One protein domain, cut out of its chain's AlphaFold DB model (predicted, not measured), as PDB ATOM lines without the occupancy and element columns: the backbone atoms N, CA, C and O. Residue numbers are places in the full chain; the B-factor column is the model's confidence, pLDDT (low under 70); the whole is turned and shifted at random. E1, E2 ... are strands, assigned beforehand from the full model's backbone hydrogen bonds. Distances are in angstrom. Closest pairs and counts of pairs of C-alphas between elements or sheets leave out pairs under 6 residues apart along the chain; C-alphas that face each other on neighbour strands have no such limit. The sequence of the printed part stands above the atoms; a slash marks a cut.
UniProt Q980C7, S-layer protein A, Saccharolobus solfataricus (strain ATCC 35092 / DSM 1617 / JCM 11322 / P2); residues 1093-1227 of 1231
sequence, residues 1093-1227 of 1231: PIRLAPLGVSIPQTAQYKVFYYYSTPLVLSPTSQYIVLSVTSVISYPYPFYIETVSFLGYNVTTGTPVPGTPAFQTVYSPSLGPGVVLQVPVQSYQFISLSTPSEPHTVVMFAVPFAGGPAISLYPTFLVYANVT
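Overview. This is residues 1093 to 1227 of the 1231 residues of the protein "S-layer protein A" of Saccharolobus solfataricus (strain ATCC 35092 / DSM 1617 / JCM 11322 / P2) (UniProt Q980C7). Two strongly twisted sheets lie face to face as a sandwich, partly rolled like a barrel: E7, E4, E1 and E9 make one wall, and E6, E5, E8 and E10, with E2 and E3 along one side of E10, make the other. The walls draw together where E6 comes near E7, and E9 runs on into E10 across from one sheet to the other. The printed part has 135 residues with no named helix and ten named strands, E1 to E10 along the chain; it is all strand, though 59 residues are in named elements, under half. The smaller sheet runs E7, E4, E1, E9 and is mixed; the other is branched, with both parallel and antiparallel pairs. The whole is compact, with a radius of gyration of the C-alphas of 14.2 A and spans of 41 by 28 by 25 A.

Along the chain. E1, residues 1094 to 1098, begins at C-alpha 1094 (122.687, 138.700, 78.861) and is 13.7 A long. E2 is residues 1112 to 1115 and E3 is residues 1119 to 1121. E4, residues 1127 to 1134, is 21.6 A long. E5, residues 1142 to 1150, begins at C-alpha 1142 (116.566, 135.177, 85.220) and is 26.4 A long. E6 is residues 1165 to 1169, and E7, residues 1180 to 1185, is 15.8 A long. E8, residues 1199 to 1206, is 21.7 A long, and E9 is residues 1215 to 1217. E10, residues 1220 to 1227, is 19.0 A long, bends by 57 degrees at residue 1224 and ends at C-alpha 1227 (114.395, 161.072, 90.687).

Arrangement. E1 is parallel to E9, with N 1096 and O 1217 at 2.9 A, and antiparallel to E4, with N 1131 and O 1097 at 2.8 A. E7 is antiparallel to E4, with N 1132 and O 1180 at 2.8 A. In the branched sheet E10 has three neighbours. E2, beside residues 1220 to 1223, and E3, beside 1226 to 1227, lie on one side of E10, both parallel to it; N 1115 and O 1222 are 2.8 A apart, and N 1121 and O 1227 2.8 A. E8 lies on the other side, antiparallel, with N 1203 and O 1221 at 2.8 A. E5 is antiparallel to E8, with N 1149 and O 1200 at 2.8 A, and forms a hairpin with E6, with N 1144 and O 1167 at 2.9 A. Between the sheets, the closest C-alphas of E6 and E7 are those of Gln 1167 and Val 1184, 6.0 A apart; E4 and E8 are apart.

Size, cuts and confidence. The two C-alphas farthest apart, those of Thr 1106 and Ser 1193, are 41.4 A apart. The printed part has no cut. The links E1 to E2, E5 to E6 and E7 to E8 are long. The mean pLDDT of the printed part is 74.3; 43 residues are under 70, among them 1151 to 1165 and 1186 to 1197.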
ATOM      1  N   PRO A1093     125.557 135.554  79.041       83.88
ATOM      2  CA  PRO A1093     124.641 135.554  77.905       83.88
ATOM      3  C   PRO A1093     123.913 136.887  77.741       83.88
ATOM      4  O   PRO A1093     123.649 137.303  76.613       83.88
ATOM      5  N   ILE A1094     123.605 137.565  78.850       89.43
ATOM      6  CA  ILE A1094     122.687 138.700  78.861       89.43
ATOM      7  C   ILE A1094     123.416 140.008  78.550       89.43
ATOM      8  O   ILE A1094     124.584 140.236  78.891       89.43
ATOM      9  N   ARG A1095     122.706 140.886  77.857       88.59
ATOM     10  CA  ARG A1095     123.119 142.235  77.500       88.59
ATOM     11  C   ARG A1095     122.002 143.184  77.902       88.59
ATOM     12  O   ARG A1095     120.837 142.898  77.622       88.59
ATOM     13  N   LEU A1096     122.356 144.273  78.573       90.23
ATOM     14  CA  LEU A1096     121.410 145.253  79.094       90.23
ATOM     15  C   LEU A1096     121.706 146.609  78.464       90.23
ATOM     16  O   LEU A1096     122.855 147.031  78.374       90.23
ATOM     17  N   ALA A1097     120.671 147.326  78.066       90.13
ATOM     18  CA  ALA A1097     120.802 148.712  77.655       90.13
ATOM     19  C   ALA A1097     119.570 149.514  78.079       90.13
ATOM     20  O   ALA A1097     118.492 148.939  78.258       90.13
ATOM     21  N   PRO A1098     119.702 150.839  78.234       89.66
ATOM     22  CA  PRO A1098     118.545 151.717  78.315       89.66
ATOM     23  C   PRO A1098     117.665 151.565  77.073       89.66
ATOM     24  O   PRO A1098     118.170 151.321  75.974       89.66
ATOM     25  N   LEU A1099     116.353 151.734  77.234       82.63
ATOM     26  CA  LEU A1099     115.421 151.733  76.111       82.63
ATOM     27  C   LEU A1099     115.880 152.715  75.012       82.63
ATOM     28  O   LEU A1099     116.162 153.879  75.286       82.63
ATOM     29  N   GLY A1100     115.960 152.230  73.769       78.44
ATOM     30  CA  GLY A1100     116.397 153.010  72.602       78.44
ATOM     31  C   GLY A1100     117.904 152.966  72.317       78.44
ATOM     32  O   GLY A1100     118.326 153.395  71.246       78.44
ATOM     33  N   VAL A1101     118.718 152.403  73.215       80.11
ATOM     34  CA  VAL A1101     120.158 152.202  72.988       80.11
ATOM     35  C   VAL A1101     120.388 150.818  72.372       80.11
ATOM     36  O   VAL A1101     120.036 149.797  72.962       80.11
ATOM     37  N   SER A1102     120.983 150.767  71.177       72.52
ATOM     38  CA  SER A1102     121.292 149.508  70.492       72.52
ATOM     39  C   SER A1102     122.530 148.825  71.086       72.52
ATOM     40  O   SER A1102     123.514 149.476  71.442       72.52
ATOM     41  N   ILE A1103     122.494 147.491  71.179       67.72
ATOM     42  CA  ILE A1103     123.626 146.679  71.640       67.72
ATOM     43  C   ILE A1103     124.214 145.920  70.445       67.72
ATOM     44  O   ILE A1103     123.541 145.041  69.900       67.72
ATOM     45  N   PRO A1104     125.460 146.208  70.032       65.97
ATOM     46  CA  PRO A1104     126.146 145.398  69.033       65.97
ATOM     47  C   PRO A1104     126.328 143.960  69.535       65.97
ATOM     48  O   PRO A1104     126.752 143.754  70.672       65.97
ATOM     49  N   GLN A1105     126.091 142.955  68.683       59.16
ATOM     50  CA  GLN A1105     126.393 141.556  69.039       59.16
ATOM     51  C   GLN A1105     127.878 141.348  69.382       59.16
ATOM     52  O   GLN A1105     128.212 140.476  70.178       59.16
ATOM     53  N   THR A1106     128.757 142.185  68.829       61.06
ATOM     54  CA  THR A1106     130.210 142.180  69.042       61.06
ATOM     55  C   THR A1106     130.670 143.093  70.185       61.06
ATOM     56  O   THR A1106     131.867 143.350  70.315       61.06
ATOM     57  N   ALA A1107     129.753 143.623  71.003       65.33
ATOM     58  CA  ALA A1107     130.111 144.516  72.099       65.33
ATOM     59  C   ALA A1107     131.053 143.815  73.096       65.33
ATOM     60  O   ALA A1107     130.698 142.793  73.691       65.33
ATOM     61  N   GLN A1108     132.256 144.377  73.265       68.91
ATOM     62  CA  GLN A1108     133.247 143.909  74.237       68.91
ATOM     63  C   GLN A1108     132.736 144.083  75.669       68.91
ATOM     64  O   GLN A1108     131.882 144.928  75.922       68.91
ATOM     65  N   TYR A1109     133.283 143.315  76.615       72.33
ATOM     66  CA  TYR A1109     132.957 143.440  78.037       72.33
ATOM     67  C   TYR A1109     133.041 144.888  78.525       72.33
ATOM     68  O   TYR A1109     134.053 145.563  78.334       72.33
ATOM     69  N   LYS A1110     131.985 145.351  79.198       79.10
ATOM     70  CA  LYS A1110     131.953 146.661  79.845       79.10
ATOM     71  C   LYS A1110     131.455 146.493  81.271       79.10
ATOM     72  O   LYS A1110     130.308 146.120  81.482       79.10
ATOM     73  N   VAL A1111     132.300 146.796  82.256       81.57
ATOM     74  CA  VAL A1111     131.927 146.649  83.676       81.57
ATOM     75  C   VAL A1111     130.758 147.573  84.021       81.57
ATOM     76  O   VAL A1111     129.732 147.109  84.504       81.57
ATOM     77  N   PHE A1112     130.883 148.866  83.712       85.84
ATOM     78  CA  PHE A1112     129.872 149.883  84.002       85.84
ATOM     79  C   PHE A1112     129.453 150.610  82.729       85.84
ATOM     80  O   PHE A1112     130.305 151.104  81.988       85.84
ATOM     81  N   TYR A1113     128.150 150.742  82.494       88.40
ATOM     82  CA  TYR A1113     127.604 151.703  81.534       88.40
ATOM     83  C   TYR A1113     126.801 152.742  82.302       88.40
ATOM     84  O   TYR A1113     125.771 152.414  82.884       88.40
ATOM     85  N   TYR A1114     127.272 153.987  82.289       86.43
ATOM     86  CA  TYR A1114     126.569 155.111  82.892       86.43
ATOM     87  C   TYR A1114     125.610 155.716  81.870       86.43
ATOM     88  O   TYR A1114     126.036 156.267  80.856       86.43
ATOM     89  N   TYR A1115     124.317 155.610  82.143       86.40
ATOM     90  CA  TYR A1115     123.284 156.375  81.471       86.40
ATOM     91  C   TYR A1115     123.067 157.675  82.250       86.40
ATOM     92  O   TYR A1115     122.553 157.670  83.371       86.40
ATOM     93  N   SER A1116     123.538 158.781  81.677       77.83
ATOM     94  CA  SER A1116     123.535 160.107  82.303       77.83
ATOM     95  C   SER A1116     122.243 160.895  82.074       77.83
ATOM     96  O   SER A1116     122.038 161.914  82.732       77.83
ATOM     97  N   THR A1117     121.367 160.443  81.172       79.01
ATOM     98  CA  THR A1117     120.093 161.119  80.903       79.01
ATOM     99  C   THR A1117     119.198 161.086  82.153       79.01
ATOM    100  O   THR A1117     118.952 159.997  82.680       79.01
ATOM    101  N   PRO A1118     118.678 162.238  82.627       77.43
ATOM    102  CA  PRO A1118     117.816 162.294  83.807       77.43
ATOM    103  C   PRO A1118     116.512 161.513  83.619       77.43
ATOM    104  O   PRO A1118     115.695 161.845  82.753       77.43
ATOM    105  N   LEU A1119     116.272 160.530  84.482       78.55
ATOM    106  CA  LEU A1119     115.039 159.758  84.525       78.55
ATOM    107  C   LEU A1119     114.176 160.230  85.698       78.55
ATOM    108  O   LEU A1119     114.626 160.226  86.840       78.55
ATOM    109  N   VAL A1120     112.930 160.623  85.426       75.75
ATOM    110  CA  VAL A1120     111.968 160.955  86.487       75.75
ATOM    111  C   VAL A1120     110.865 159.916  86.506       75.75
ATOM    112  O   VAL A1120     110.171 159.726  85.508       75.75
ATOM    113  N   LEU A1121     110.730 159.249  87.645       69.92
ATOM    114  CA  LEU A1121     109.718 158.239  87.909       69.92
ATOM    115  C   LEU A1121     108.517 158.922  88.559       69.92
ATOM    116  O   LEU A1121     108.655 159.562  89.599       69.92
ATOM    117  N   SER A1122     107.353 158.811  87.926       65.72
ATOM    118  CA  SER A1122     106.092 159.413  88.375       65.72
ATOM    119  C   SER A1122     105.066 158.331  88.717       65.72
ATOM    120  O   SER A1122     105.240 157.177  88.311       65.72
ATOM    121  N   PRO A1123     103.938 158.669  89.370       62.31
ATOM    122  CA  PRO A1123     102.846 157.717  89.568       62.31
ATOM    123  C   PRO A1123     102.330 157.089  88.261       62.31
ATOM    124  O   PRO A1123     101.857 155.955  88.286       62.31
ATOM    125  N   THR A1124     102.453 157.796  87.128       58.75
ATOM    126  CA  THR A1124     102.057 157.335  85.784       58.75
ATOM    127  C   THR A1124     103.169 156.611  85.019       58.75
ATOM    128  O   THR A1124     102.871 155.820  84.129       58.75
ATOM    129  N   SER A1125     104.439 156.830  85.373       62.85
ATOM    130  CA  SER A1125     105.611 156.170  84.790       62.85
ATOM    131  C   SER A1125     106.483 155.594  85.903       62.85
ATOM    132  O   SER A1125     107.522 156.141  86.277       62.85
ATOM    133  N   GLN A1126     106.026 154.476  86.467       68.18
ATOM    134  CA  GLN A1126     106.679 153.818  87.601       68.18
ATOM    135  C   GLN A1126     107.806 152.869  87.185       68.18
ATOM    136  O   GLN A1126     108.231 152.066  88.011       68.18
ATOM    137  N   TYR A1127     108.268 152.896  85.935       76.64
ATOM    138  CA  TYR A1127     109.132 151.849  85.398       76.64
ATOM    139  C   TYR A1127     110.384 152.415  84.747       76.64
ATOM    140  O   TYR A1127     110.323 153.377  83.984       76.64
ATOM    141  N   ILE A1128     111.506 151.741  84.975       82.58
ATOM    142  CA  ILE A1128     112.683 151.852  84.114       82.58
ATOM    143  C   ILE A1128     112.597 150.703  83.116       82.58
ATOM    144  O   ILE A1128     112.613 149.540  83.514       82.58
ATOM    145  N   VAL A1129     112.464 151.012  81.826       83.29
ATOM    146  CA  VAL A1129     112.407 149.983  80.782       83.29
ATOM    147  C   VAL A1129     113.809 149.727  80.249       83.29
ATOM    148  O   VAL A1129     114.484 150.638  79.770       83.29
ATOM    149  N   LEU A1130     114.234 148.471  80.322       87.42
ATOM    150  CA  LEU A1130     115.509 148.007  79.792       87.42
ATOM    151  C   LEU A1130     115.298 147.286  78.468       87.42
ATOM    152  O   LEU A1130     114.374 146.487  78.334       87.42
ATOM    153  N   SER A1131     116.196 147.507  77.515       87.45
ATOM    154  CA  SER A1131     116.384 146.616  76.378       87.45
ATOM    155  C   SER A1131     117.297 145.475  76.804       87.45
ATOM    156  O   SER A1131     118.459 145.686  77.151       87.45
ATOM    157  N   VAL A1132     116.756 144.261  76.786       87.23
ATOM    158  CA  VAL A1132     117.469 143.047  77.160       87.23
ATOM    159  C   VAL A1132     117.614 142.152  75.943       87.23
ATOM    160  O   VAL A1132     116.629 141.805  75.290       87.23
ATOM    161  N   THR A1133     118.848 141.775  75.636       86.93
ATOM    162  CA  THR A1133     119.164 140.842  74.549       86.93
ATOM    163  C   THR A1133     120.059 139.728  75.067       86.93
ATOM    164  O   THR A1133     120.635 139.821  76.153       86.93
ATOM    165  N   SER A1134     120.199 138.668  74.275       84.02
ATOM    166  CA  SER A1134     121.130 137.580  74.562       84.02
ATOM    167  C   SER A1134     122.032 137.310  73.363       84.02
ATOM    168  O   SER A1134     121.603 137.466  72.223       84.02
ATOM    169  N   VAL A1135     123.280 136.905  73.606       80.55
ATOM    170  CA  VAL A1135     124.205 136.447  72.547       80.55
ATOM    171  C   VAL A1135     123.960 134.991  72.124       80.55
ATOM    172  O   VAL A1135     124.503 134.537  71.122       80.55
ATOM    173  N   ILE A1136     123.103 134.268  72.857       76.31
ATOM    174  CA  ILE A1136     122.643 132.901  72.554       76.31
ATOM    175  C   ILE A1136     121.143 132.741  72.769       76.31
ATOM    176  O   ILE A1136     120.516 133.557  73.437       76.31
ATOM    177  N   SER A1137     120.564 131.652  72.267       78.24
ATOM    178  CA  SER A1137     119.223 131.224  72.678       78.24
ATOM    179  C   SER A1137     119.227 130.877  74.169       78.24
ATOM    180  O   SER A1137     119.825 129.883  74.581       78.24
ATOM    181  N   TYR A1138     118.575 131.715  74.970       80.89
ATOM    182  CA  TYR A1138     118.540 131.680  76.425       80.89
ATOM    183  C   TYR A1138     117.110 131.380  76.916       80.89
ATOM    184  O   TYR A1138     116.284 132.285  76.992       80.89
ATOM    185  N   PRO A1139     116.785 130.111  77.232       76.90
ATOM    186  CA  PRO A1139     115.440 129.692  77.621       76.90
ATOM    187  C   PRO A1139     115.198 129.734  79.136       76.90
ATOM    188  O   PRO A1139     114.093 129.431  79.583       76.90
ATOM    189  N   TYR A1140     116.224 130.024  79.945       78.87
ATOM    190  CA  TYR A1140     116.080 130.043  81.396       78.87
ATOM    191  C   TYR A1140     115.502 131.375  81.878       78.87
ATOM    192  O   TYR A1140     115.899 132.428  81.379       78.87
ATOM    193  N   PRO A1141     114.611 131.361  82.879       80.95
ATOM    194  CA  PRO A1141     114.264 132.571  83.607       80.95
ATOM    195  C   PRO A1141     115.500 133.141  84.312       80.95
ATOM    196  O   PRO A1141     116.368 132.389  84.758       80.95
ATOM    197  N   PHE A1142     115.563 134.461  84.428       85.27
ATOM    198  CA  PHE A1142     116.566 135.177  85.220       85.27
ATOM    199  C   PHE A1142     115.932 136.432  85.827       85.27
ATOM    200  O   PHE A1142     114.770 136.737  85.554       85.27
ATOM    201  N   TYR A1143     116.674 137.160  86.652       85.82
ATOM    202  CA  TYR A1143     116.202 138.356  87.339       85.82
ATOM    203  C   TYR A1143     117.059 139.557  86.958       85.82
ATOM    204  O   TYR A1143     118.256 139.417  86.722       85.82
ATOM    205  N   ILE A1144     116.458 140.742  86.923       88.19
ATOM    206  CA  ILE A1144     117.209 141.994  87.017       88.19
ATOM    207  C   ILE A1144     117.270 142.363  88.493       88.19
ATOM    208  O   ILE A1144     116.235 142.672  89.089       88.19
ATOM    209  N   GLU A1145     118.465 142.289  89.070       84.94
ATOM    210  CA  GLU A1145     118.737 142.796  90.408       84.94
ATOM    211  C   GLU A1145     119.007 144.296  90.320       84.94
ATOM    212  O   GLU A1145     119.765 144.759  89.462       84.94
ATOM    213  N   THR A1146     118.342 145.057  91.186       85.03
ATOM    214  CA  THR A1146     118.459 146.513  91.225       85.03
ATOM    215  C   THR A1146     118.878 146.979  92.610       85.03
ATOM    216  O   THR A1146     118.250 146.631  93.611       85.03
ATOM    217  N   VAL A1147     119.921 147.808  92.644       80.51
ATOM    218  CA  VAL A1147     120.471 148.438  93.848       80.51
ATOM    219  C   VAL A1147     120.409 149.951  93.680       80.51
ATOM    220  O   VAL A1147     120.805 150.481  92.644       80.51
ATOM    221  N   SER A1148     119.911 150.651  94.697       77.95
ATOM    222  CA  SER A1148     119.777 152.108  94.693       77.95
ATOM    223  C   SER A1148     120.737 152.743  95.694       77.95
ATOM    224  O   SER A1148     120.861 152.288  96.833       77.95
ATOM    225  N   PHE A1149     121.401 153.810  95.268       76.92
ATOM    226  CA  PHE A1149     122.284 154.640  96.077       76.92
ATOM    227  C   PHE A1149     121.724 156.056  96.125       76.92
ATOM    228  O   PHE A1149     121.200 156.561  95.129       76.92
ATOM    229  N   LEU A1150     121.852 156.711  97.274       72.38
ATOM    230  CA  LEU A1150     121.528 158.129  97.386       72.38
ATOM    231  C   LEU A1150     122.627 158.970  96.705       72.38
ATOM    232  O   LEU A1150     123.813 158.767  96.976       72.38
ATOM    233  N   GLY A1151     122.247 159.913  95.837       69.33
ATOM    234  CA  GLY A1151     123.162 160.802  95.111       69.33
ATOM    235  C   GLY A1151     123.614 160.289  93.734       69.33
ATOM    236  O   GLY A1151     123.191 159.236  93.269       69.33
ATOM    237  N   TYR A1152     124.497 161.051  93.075       64.69
ATOM    238  CA  TYR A1152     124.953 160.832  91.687       64.69
ATOM    239  C   TYR A1152     126.133 159.855  91.518       64.69
ATOM    240  O   TYR A1152     126.549 159.585  90.390       64.69
ATOM    241  N   ASN A1153     126.742 159.376  92.611       58.34
ATOM    242  CA  ASN A1153     128.017 158.660  92.551       58.34
ATOM    243  C   ASN A1153     127.959 157.307  93.278       58.34
ATOM    244  O   ASN A1153     127.840 157.255  94.501       58.34
ATOM    245  N   VAL A1154     128.107 156.210  92.520       56.54
ATOM    246  CA  VAL A1154     128.056 154.820  93.032       56.54
ATOM    247  C   VAL A1154     129.148 154.549  94.075       56.54
ATOM    248  O   VAL A1154     128.950 153.750  94.981       56.54
ATOM    249  N   THR A1155     130.311 155.200  93.958       55.97
ATOM    250  CA  THR A1155     131.491 154.908  94.799       55.97
ATOM    251  C   THR A1155     131.455 155.549  96.185       55.97
ATOM    252  O   THR A1155     132.164 155.093  97.078       55.97
ATOM    253  N   THR A1156     130.646 156.591  96.374       48.83
ATOM    254  CA  THR A1156     130.588 157.364  97.627       48.83
ATOM    255  C   THR A1156     129.204 157.371  98.271       48.83
ATOM    256  O   THR A1156     129.066 157.867  99.386       48.83
ATOM    257  N   GLY A1157     128.175 156.873  97.582       50.91
ATOM    258  CA  GLY A1157     126.818 156.806  98.115       50.91
ATOM    259  C   GLY A1157     126.653 155.666  99.120       50.91
ATOM    260  O   GLY A1157     127.110 154.547  98.889       50.91
ATOM    261  N   THR A1158     125.956 155.923 100.226       53.44
ATOM    262  CA  THR A1158     125.443 154.848 101.084       53.44
ATOM    263  C   THR A1158     124.366 154.091 100.292       53.44
ATOM    264  O   THR A1158     123.461 154.749  99.761       53.44
ATOM    265  N   PRO A1159     124.419 152.750 100.171       56.47
ATOM    266  CA  PRO A1159     123.300 152.005  99.604       56.47
ATOM    267  C   PRO A1159     122.047 152.312 100.425       56.47
ATOM    268  O   PRO A1159     122.095 152.317 101.659       56.47
ATOM    269  N   VAL A1160     120.935 152.608  99.752       57.39
ATOM    270  CA  VAL A1160     119.661 152.837 100.437       57.39
ATOM    271  C   VAL A1160     119.306 151.544 101.187       57.39
ATOM    272  O   VAL A1160     119.283 150.486 100.556       57.39
ATOM    273  N   PRO A1161     119.052 151.580 102.509       44.77
ATOM    274  CA  PRO A1161     118.662 150.387 103.252       44.77
ATOM    275  C   PRO A1161     117.403 149.754 102.641       44.77
ATOM    276  O   PRO A1161     116.340 150.372 102.624       44.77
ATOM    277  N   GLY A1162     117.520 148.529 102.130       49.52
ATOM    278  CA  GLY A1162     116.429 147.791 101.493       49.52
ATOM    279  C   GLY A1162     116.910 146.457 100.926       49.52
ATOM    280  O   GLY A1162     118.082 146.305 100.584       49.52
ATOM    281  N   THR A1163     116.025 145.462 100.862       49.73
ATOM    282  CA  THR A1163     116.282 144.210 100.136       49.73
ATOM    283  C   THR A1163     116.477 144.542  98.650       49.73
ATOM    284  O   THR A1163     115.687 145.334  98.135       49.73
ATOM    285  N   PRO A1164     117.466 143.965  97.939       58.29
ATOM    286  CA  PRO A1164     117.581 144.146  96.497       58.29
ATOM    287  C   PRO A1164     116.254 143.828  95.802       58.29
ATOM    288  O   PRO A1164     115.563 142.866  96.153       58.29
ATOM    289  N   ALA A1165     115.893 144.650  94.825       66.74
ATOM    290  CA  ALA A1165     114.713 144.436  94.005       66.74
ATOM    291  C   ALA A1165     115.003 143.405  92.922       66.74
ATOM    292  O   ALA A1165     115.987 143.550  92.194       66.74
ATOM    293  N   PHE A1166     114.121 142.419  92.768       70.23
ATOM    294  CA  PHE A1166     114.231 141.399  91.729       70.23
ATOM    295  C   PHE A1166     113.041 141.478  90.777       70.23
ATOM    296  O   PHE A1166     111.918 141.127  91.142       70.23
ATOM    297  N   GLN A1167     113.294 141.877  89.530       77.01
ATOM    298  CA  GLN A1167     112.310 141.756  88.456       77.01
ATOM    299  C   GLN A1167     112.563 140.463  87.681       77.01
ATOM    300  O   GLN A1167     113.574 140.340  86.990       77.01
ATOM    301  N   THR A1168     111.641 139.503  87.772       76.40
ATOM    302  CA  THR A1168     111.720 138.264  86.986       76.40
ATOM    303  C   THR A1168     111.564 138.575  85.498       76.40
ATOM    304  O   THR A1168     110.597 139.220  85.086       76.40
ATOM    305  N   VAL A1169     112.488 138.064  84.692       70.95
ATOM    306  CA  VAL A1169     112.461 138.091  83.232       70.95
ATOM    307  C   VAL A1169     112.199 136.676  82.735       70.95
ATOM    308  O   VAL A1169     113.025 135.776  82.902       70.95
ATOM    309  N   TYR A1170     111.031 136.473  82.125       63.34
ATOM    310  CA  TYR A1170     110.641 135.198  81.532       63.34
ATOM    311  C   TYR A1170     110.443 135.372  80.028       63.34
ATOM    312  O   TYR A1170     109.492 136.015  79.587       63.34
ATOM    313  N   SER A1171     111.332 134.782  79.234       63.60
ATOM    314  CA  SER A1171     111.115 134.611  77.802       63.60
ATOM    315  C   SER A1171     111.676 133.258  77.375       63.60
ATOM    316  O   SER A1171     112.892 133.074  77.409       63.60
ATOM    317  N   PRO A1172     110.827 132.301  76.960       58.61
ATOM    318  CA  PRO A1172     111.300 131.005  76.480       58.61
ATOM    319  C   PRO A1172     112.078 131.105  75.153       58.61
ATOM    320  O   PRO A1172     112.641 130.108  74.708       58.61
ATOM    321  N   SER A1173     112.119 132.285  74.518       64.92
ATOM    322  CA  SER A1173     112.688 132.516  73.186       64.92
ATOM    323  C   SER A1173     113.677 133.691  73.110       64.92
ATOM    324  O   SER A1173     113.884 134.237  72.025       64.92
ATOM    325  N   LEU A1174     114.310 134.104  74.218       78.09
ATOM    326  CA  LEU A1174     115.319 135.172  74.175       78.09
ATOM    327  C   LEU A1174     116.574 134.693  73.422       78.09
ATOM    328  O   LEU A1174     117.404 133.994  73.990       78.09
ATOM    329  N   GLY A1175     116.710 135.044  72.144       74.63
ATOM    330  CA  GLY A1175     117.830 134.637  71.288       74.63
ATOM    331  C   GLY A1175     118.658 135.799  70.730       74.63
ATOM    332  O   GLY A1175     118.328 136.965  70.964       74.63
ATOM    333  N   PRO A1176     119.720 135.502  69.955       74.12
ATOM    334  CA  PRO A1176     120.529 136.513  69.279       74.12
ATOM    335  C   PRO A1176     119.665 137.389  68.372       74.12
ATOM    336  O   PRO A1176     118.940 136.885  67.519       74.12
ATOM    337  N   GLY A1177     119.734 138.709  68.566       71.97
ATOM    338  CA  GLY A1177     118.937 139.685  67.812       71.97
ATOM    339  C   GLY A1177     117.502 139.890  68.318       71.97
ATOM    340  O   GLY A1177     116.833 140.813  67.861       71.97
ATOM    341  N   VAL A1178     117.030 139.097  69.286       76.97
ATOM    342  CA  VAL A1178     115.732 139.313  69.938       76.97
ATOM    343  C   VAL A1178     115.906 140.336  71.060       76.97
ATOM    344  O   VAL A1178     116.675 140.112  71.996       76.97
ATOM    345  N   VAL A1179     115.181 141.454  70.969       80.13
ATOM    346  CA  VAL A1179     115.152 142.496  72.004       80.13
ATOM    347  C   VAL A1179     113.882 142.354  72.829       80.13
ATOM    348  O   VAL A1179     112.780 142.563  72.327       80.13
ATOM    349  N   LEU A1180     114.044 142.017  74.105       81.31
ATOM    350  CA  LEU A1180     112.969 142.006  75.086       81.31
ATOM    351  C   LEU A1180     112.996 143.312  75.880       81.31
ATOM    352  O   LEU A1180     114.030 143.689  76.423       81.31
ATOM    353  N   GLN A1181     111.857 143.990  75.973       84.24
ATOM    354  CA  GLN A1181     111.710 145.132  76.869       84.24
ATOM    355  C   GLN A1181     111.326 144.635  78.264       84.24
ATOM    356  O   GLN A1181     110.305 143.967  78.423       84.24
ATOM    357  N   VAL A1182     112.143 144.949  79.268       80.29
ATOM    358  CA  VAL A1182     111.914 144.556  80.663       80.29
ATOM    359  C   VAL A1182     111.587 145.799  81.488       80.29
ATOM    360  O   VAL A1182     112.480 146.619  81.710       80.29
ATOM    361  N   PRO A1183     110.336 145.965  81.946       80.22
ATOM    362  CA  PRO A1183     109.975 147.043  82.856       80.22
ATOM    363  C   PRO A1183     110.368 146.682  84.299       80.22
ATOM    364  O   PRO A1183     109.855 145.713  84.855       80.22
ATOM    365  N   VAL A1184     111.252 147.465  84.924       78.10
ATOM    366  CA  VAL A1184     111.640 147.331  86.343       78.10
ATOM    367  C   VAL A1184     110.850 148.338  87.180       78.10
ATOM    368  O   VAL A1184     110.930 149.540  86.919       78.10
ATOM    369  N   GLN A1185     110.072 147.872  88.164       70.43
ATOM    370  CA  GLN A1185     109.137 148.725  88.914       70.43
ATOM    371  C   GLN A1185     109.837 149.532  90.023       70.43
ATOM    372  O   GLN A1185     110.543 148.982  90.862       70.43
ATOM    373  N   SER A1186     109.582 150.839  90.061       63.78
ATOM    374  CA  SER A1186     110.207 151.834  90.949       63.78
ATOM    375  C   SER A1186     110.027 151.578  92.442       63.78
ATOM    376  O   SER A1186     110.979 151.761  93.201       63.78
ATOM    377  N   TYR A1187     108.855 151.092  92.866       59.10
ATOM    378  CA  TYR A1187     108.582 150.788  94.278       59.10
ATOM    379  C   TYR A1187     109.495 149.690  94.842       59.10
ATOM    380  O   TYR A1187     109.565 149.521  96.056       59.10
ATOM    381  N   GLN A1188     110.174 148.925  93.981       53.95
ATOM    382  CA  GLN A1188     111.067 147.867  94.425       53.95
ATOM    383  C   GLN A1188     112.429 148.418  94.888       53.95
ATOM    384  O   GLN A1188     113.043 147.815  95.759       53.95
ATOM    385  N   PHE A1189     112.908 149.548  94.347       59.03
ATOM    386  CA  PHE A1189     114.275 150.044  94.597       59.03
ATOM    387  C   PHE A1189     114.363 151.497  95.082       59.03
ATOM    388  O   PHE A1189     115.414 151.911  95.570       59.03
ATOM    389  N   ILE A1190     113.291 152.285  94.989       55.03
ATOM    390  CA  ILE A1190     113.221 153.603  95.627       55.03
ATOM    391  C   ILE A1190     112.286 153.477  96.818       55.03
ATOM    392  O   ILE A1190     111.072 153.346  96.663       55.03
ATOM    393  N   SER A1191     112.854 153.528  98.023       50.82
ATOM    394  CA  SER A1191     112.052 153.827  99.204       50.82
ATOM    395  C   SER A1191     111.407 155.191  98.970       50.82
ATOM    396  O   SER A1191     112.112 156.187  98.825       50.82
ATOM    397  N   LEU A1192     110.074 155.250  98.944       45.80
ATOM    398  CA  LEU A1192     109.280 156.479  98.777       45.80
ATOM    399  C   LEU A1192     109.519 157.533  99.884       45.80
ATOM    400  O   LEU A1192     108.807 158.528  99.947       45.80
ATOM    401  N   SER A1193     110.487 157.322 100.776       48.30
ATOM    402  CA  SER A1193     110.790 158.213 101.895       48.30
ATOM    403  C   SER A1193     111.497 159.510 101.485       48.30
ATOM    404  O   SER A1193     111.324 160.504 102.185       48.30
ATOM    405  N   THR A1194     112.223 159.558 100.356       51.99
ATOM    406  CA  THR A1194     112.928 160.775  99.885       51.99
ATOM    407  C   THR A1194     112.633 161.124  98.410       51.99
ATOM    408  O   THR A1194     113.525 161.060  97.567       51.99
ATOM    409  N   PRO A1195     111.398 161.530  98.058       54.13
ATOM    410  CA  PRO A1195     110.937 161.754  96.675       54.13
ATOM    411  C   PRO A1195     111.474 163.036  95.996       54.13
ATOM    412  O   PRO A1195     110.830 163.616  95.127       54.13
ATOM    413  N   SER A1196     112.629 163.549  96.409       60.68
ATOM    414  CA  SER A1196     113.200 164.777  95.828       60.68
ATOM    415  C   SER A1196     114.709 164.732  95.624       60.68
ATOM    416  O   SER A1196     115.255 165.615  94.967       60.68
ATOM    417  N   GLU A1197     115.382 163.696  96.127       66.04
ATOM    418  CA  GLU A1197     116.821 163.546  95.953       66.04
ATOM    419  C   GLU A1197     117.123 162.644  94.746       66.04
ATOM    420  O   GLU A1197     116.436 161.645  94.522       66.04
ATOM    421  N   PRO A1198     118.133 162.988  93.930       73.02
ATOM    422  CA  PRO A1198     118.566 162.141  92.832       73.02
ATOM    423  C   PRO A1198     119.196 160.864  93.393       73.02
ATOM    424  O   PRO A1198     120.091 160.903  94.238       73.02
ATOM    425  N   HIS A1199     118.748 159.728  92.883       76.30
ATOM    426  CA  HIS A1199     119.302 158.415  93.160       76.30
ATOM    427  C   HIS A1199     120.164 157.945  91.992       76.30
ATOM    428  O   HIS A1199     119.859 158.199  90.823       76.30
ATOM    429  N   THR A1200     121.193 157.169  92.313       82.05
ATOM    430  CA  THR A1200     121.878 156.329  91.338       82.05
ATOM    431  C   THR A1200     121.314 154.920  91.423       82.05
ATOM    432  O   THR A1200     121.377 154.287  92.475       82.05
ATOM    433  N   VAL A1201     120.786 154.410  90.314       84.07
ATOM    434  CA  VAL A1201     120.213 153.063  90.246       84.07
ATOM    435  C   VAL A1201     121.125 152.169  89.422       84.07
ATOM    436  O   VAL A1201     121.379 152.434  88.249       84.07
ATOM    437  N   VAL A1202     121.619 151.103  90.039       86.42
ATOM    438  CA  VAL A1202     122.492 150.107  89.424       86.42
ATOM    439  C   VAL A1202     121.688 148.844  89.158       86.42
ATOM    440  O   VAL A1202     121.081 148.290  90.068       86.42
ATOM    441  N   MET A1203     121.694 148.383  87.911       88.56
ATOM    442  CA  MET A1203     120.964 147.204  87.454       88.56
ATOM    443  C   MET A1203     121.906 146.196  86.819       88.56
ATOM    444  O   MET A1203     122.779 146.558  86.029       88.56
ATOM    445  N   PHE A1204     121.707 144.924  87.125       89.53
ATOM    446  CA  PHE A1204     122.471 143.829  86.539       89.53
ATOM    447  C   PHE A1204     121.619 142.560  86.492       89.53
ATOM    448  O   PHE A1204     120.685 142.390  87.273       89.53
ATOM    449  N   ALA A1205     121.890 141.680  85.531       89.70
ATOM    450  CA  ALA A1205     121.134 140.438  85.392       89.70
ATOM    451  C   ALA A1205     121.734 139.362  86.306       89.70
ATOM    452  O   ALA A1205     122.947 139.192  86.294       89.70
ATOM    453  N   VAL A1206     120.914 138.601  87.032       86.90
ATOM    454  CA  VAL A1206     121.330 137.476  87.892       86.90
ATOM    455  C   VAL A1206     120.464 136.237  87.621       86.90
ATOM    456  O   VAL A1206     119.281 136.372  87.311       86.90
ATOM    457  N   PRO A1207     120.995 135.006  87.723       83.24
ATOM    458  CA  PRO A1207     120.235 133.789  87.417       83.24
ATOM    459  C   PRO A1207     119.219 133.403  88.509       83.24
ATOM    460  O   PRO A1207     118.239 132.717  88.231       83.24
ATOM    461  N   PHE A1208     119.450 133.827  89.751       76.59
ATOM    462  CA  PHE A1208     118.584 133.671  90.925       76.59
ATOM    463  C   PHE A1208     118.874 134.826  91.893       76.59
ATOM    464  O   PHE A1208     119.889 135.506  91.730       76.59
ATOM    465  N   ALA A1209     118.010 135.068  92.880       71.36
ATOM    466  CA  ALA A1209     118.183 136.195  93.793       71.36
ATOM    467  C   ALA A1209     119.497 136.073  94.591       71.36
ATOM    468  O   ALA A1209     119.718 135.060  95.256       71.36
ATOM    469  N   GLY A1210     120.373 137.083  94.500       70.42
ATOM    470  CA  GLY A1210     121.714 137.070  95.102       70.42
ATOM    471  C   GLY A1210     122.754 136.213  94.361       70.42
ATOM    472  O   GLY A1210     123.843 135.979  94.885       70.42
ATOM    473  N   GLY A1211     122.432 135.706  93.166       75.28
ATOM    474  CA  GLY A1211     123.387 135.012  92.299       75.28
ATOM    475  C   GLY A1211     124.405 135.962  91.647       75.28
ATOM    476  O   GLY A1211     124.262 137.181  91.724       75.28
ATOM    477  N   PRO A1212     125.442 135.435  90.972       81.83
ATOM    478  CA  PRO A1212     126.424 136.278  90.294       81.83
ATOM    479  C   PRO A1212     125.824 136.957  89.057       81.83
ATOM    480  O   PRO A1212     124.900 136.436  88.426       81.83
ATOM    481  N   ALA A1213     126.394 138.101  88.674       85.30
ATOM    482  CA  ALA A1213     125.963 138.822  87.485       85.30
ATOM    483  C   ALA A1213     126.206 138.001  86.202       85.30
ATOM    484  O   ALA A1213     127.313 137.530  85.945       85.30
ATOM    485  N   ILE A1214     125.166 137.872  85.377       87.00
ATOM    486  CA  ILE A1214     125.164 137.220  84.060       87.00
ATOM    487  C   ILE A1214     124.978 138.226  82.910       87.00
ATOM    488  O   ILE A1214     124.666 137.838  81.779       87.00
ATOM    489  N   SER A1215     125.213 139.515  83.158       88.54
ATOM    490  CA  SER A1215     125.291 140.573  82.141       88.54
ATOM    491  C   SER A1215     126.748 140.979  81.837       88.54
ATOM    492  O   SER A1215     127.555 141.148  82.752       88.54
ATOM    493  N   LEU A1216     127.110 141.105  80.548       80.81
ATOM    494  CA  LEU A1216     128.489 141.433  80.109       80.81
ATOM    495  C   LEU A1216     128.596 142.857  79.541       80.81
ATOM    496  O   LEU A1216     129.660 143.475  79.562       80.81
ATOM    497  N   TYR A1217     127.498 143.379  78.998       84.92
ATOM    498  CA  TYR A1217     127.463 144.700  78.385       84.92
ATOM    499  C   TYR A1217     126.174 145.426  78.774       84.92
ATOM    500  O   TYR A1217     125.133 145.177  78.160       84.92
ATOM    501  N   PRO A1218     126.260 146.283  79.801       88.05
ATOM    502  CA  PRO A1218     127.295 146.241  80.839       88.05
ATOM    503  C   PRO A1218     127.083 145.075  81.817       88.05
ATOM    504  O   PRO A1218     126.014 144.467  81.837       88.05
ATOM    505  N   THR A1219     128.059 144.812  82.689       84.92
ATOM    506  CA  THR A1219     127.771 144.091  83.938       84.92
ATOM    507  C   THR A1219     126.809 144.889  84.788       84.92
ATOM    508  O   THR A1219     125.741 144.380  85.100       84.92
ATOM    509  N   PHE A1220     127.136 146.150  85.053       88.88
ATOM    510  CA  PHE A1220     126.335 147.082  85.829       88.88
ATOM    511  C   PHE A1220     125.841 148.224  84.936       88.88
ATOM    512  O   PHE A1220     126.617 149.065  84.467       88.88
ATOM    513  N   LEU A1221     124.536 148.259  84.688       90.72
ATOM    514  CA  LEU A1221     123.862 149.379  84.047       90.72
ATOM    515  C   LEU A1221     123.512 150.409  85.110       90.72
ATOM    516  O   LEU A1221     122.698 150.147  85.989       90.72
ATOM    517  N   VAL A1222     124.143 151.574  85.031       89.21
ATOM    518  CA  VAL A1222     124.033 152.624  86.038       89.21
ATOM    519  C   VAL A1222     123.214 153.773  85.476       89.21
ATOM    520  O   VAL A1222     123.672 154.493  84.594       89.21
ATOM    521  N   TYR A1223     122.020 153.985  86.011       87.33
ATOM    522  CA  TYR A1223     121.277 155.224  85.831       87.33
ATOM    523  C   TYR A1223     121.768 156.219  86.878       87.33
ATOM    524  O   TYR A1223     121.444 156.082  88.053       87.33
ATOM    525  N   ALA A1224     122.572 157.198  86.466       81.42
ATOM    526  CA  ALA A1224     123.233 158.112  87.401       81.42
ATOM    527  C   ALA A1224     122.296 159.189  87.980       81.42
ATOM    528  O   ALA A1224     122.660 159.867  88.933       81.42
ATOM    529  N   ASN A1225     121.118 159.389  87.383       79.91
ATOM    530  CA  ASN A1225     120.209 160.475  87.735       79.91
ATOM    531  C   ASN A1225     118.746 160.015  87.667       79.91
ATOM    532  O   ASN A1225     118.051 160.284  86.686       79.91
ATOM    533  N   VAL A1226     118.298 159.281  88.687       79.07
ATOM    534  CA  VAL A1226     116.907 158.832  88.838       79.07
ATOM    535  C   VAL A1226     116.240 159.612  89.962       79.07
ATOM    536  O   VAL A1226     116.631 159.489  91.113       79.07
ATOM    537  N   THR A1227     115.208 160.393  89.662       77.04
ATOM    538  CA  THR A1227     114.395 161.072  90.687       77.04
ATOM    539  C   THR A1227     113.004 160.448  90.712       77.04
ATOM    540  O   THR A1227     112.384 160.318  89.660       77.04
TER     541      THR A1227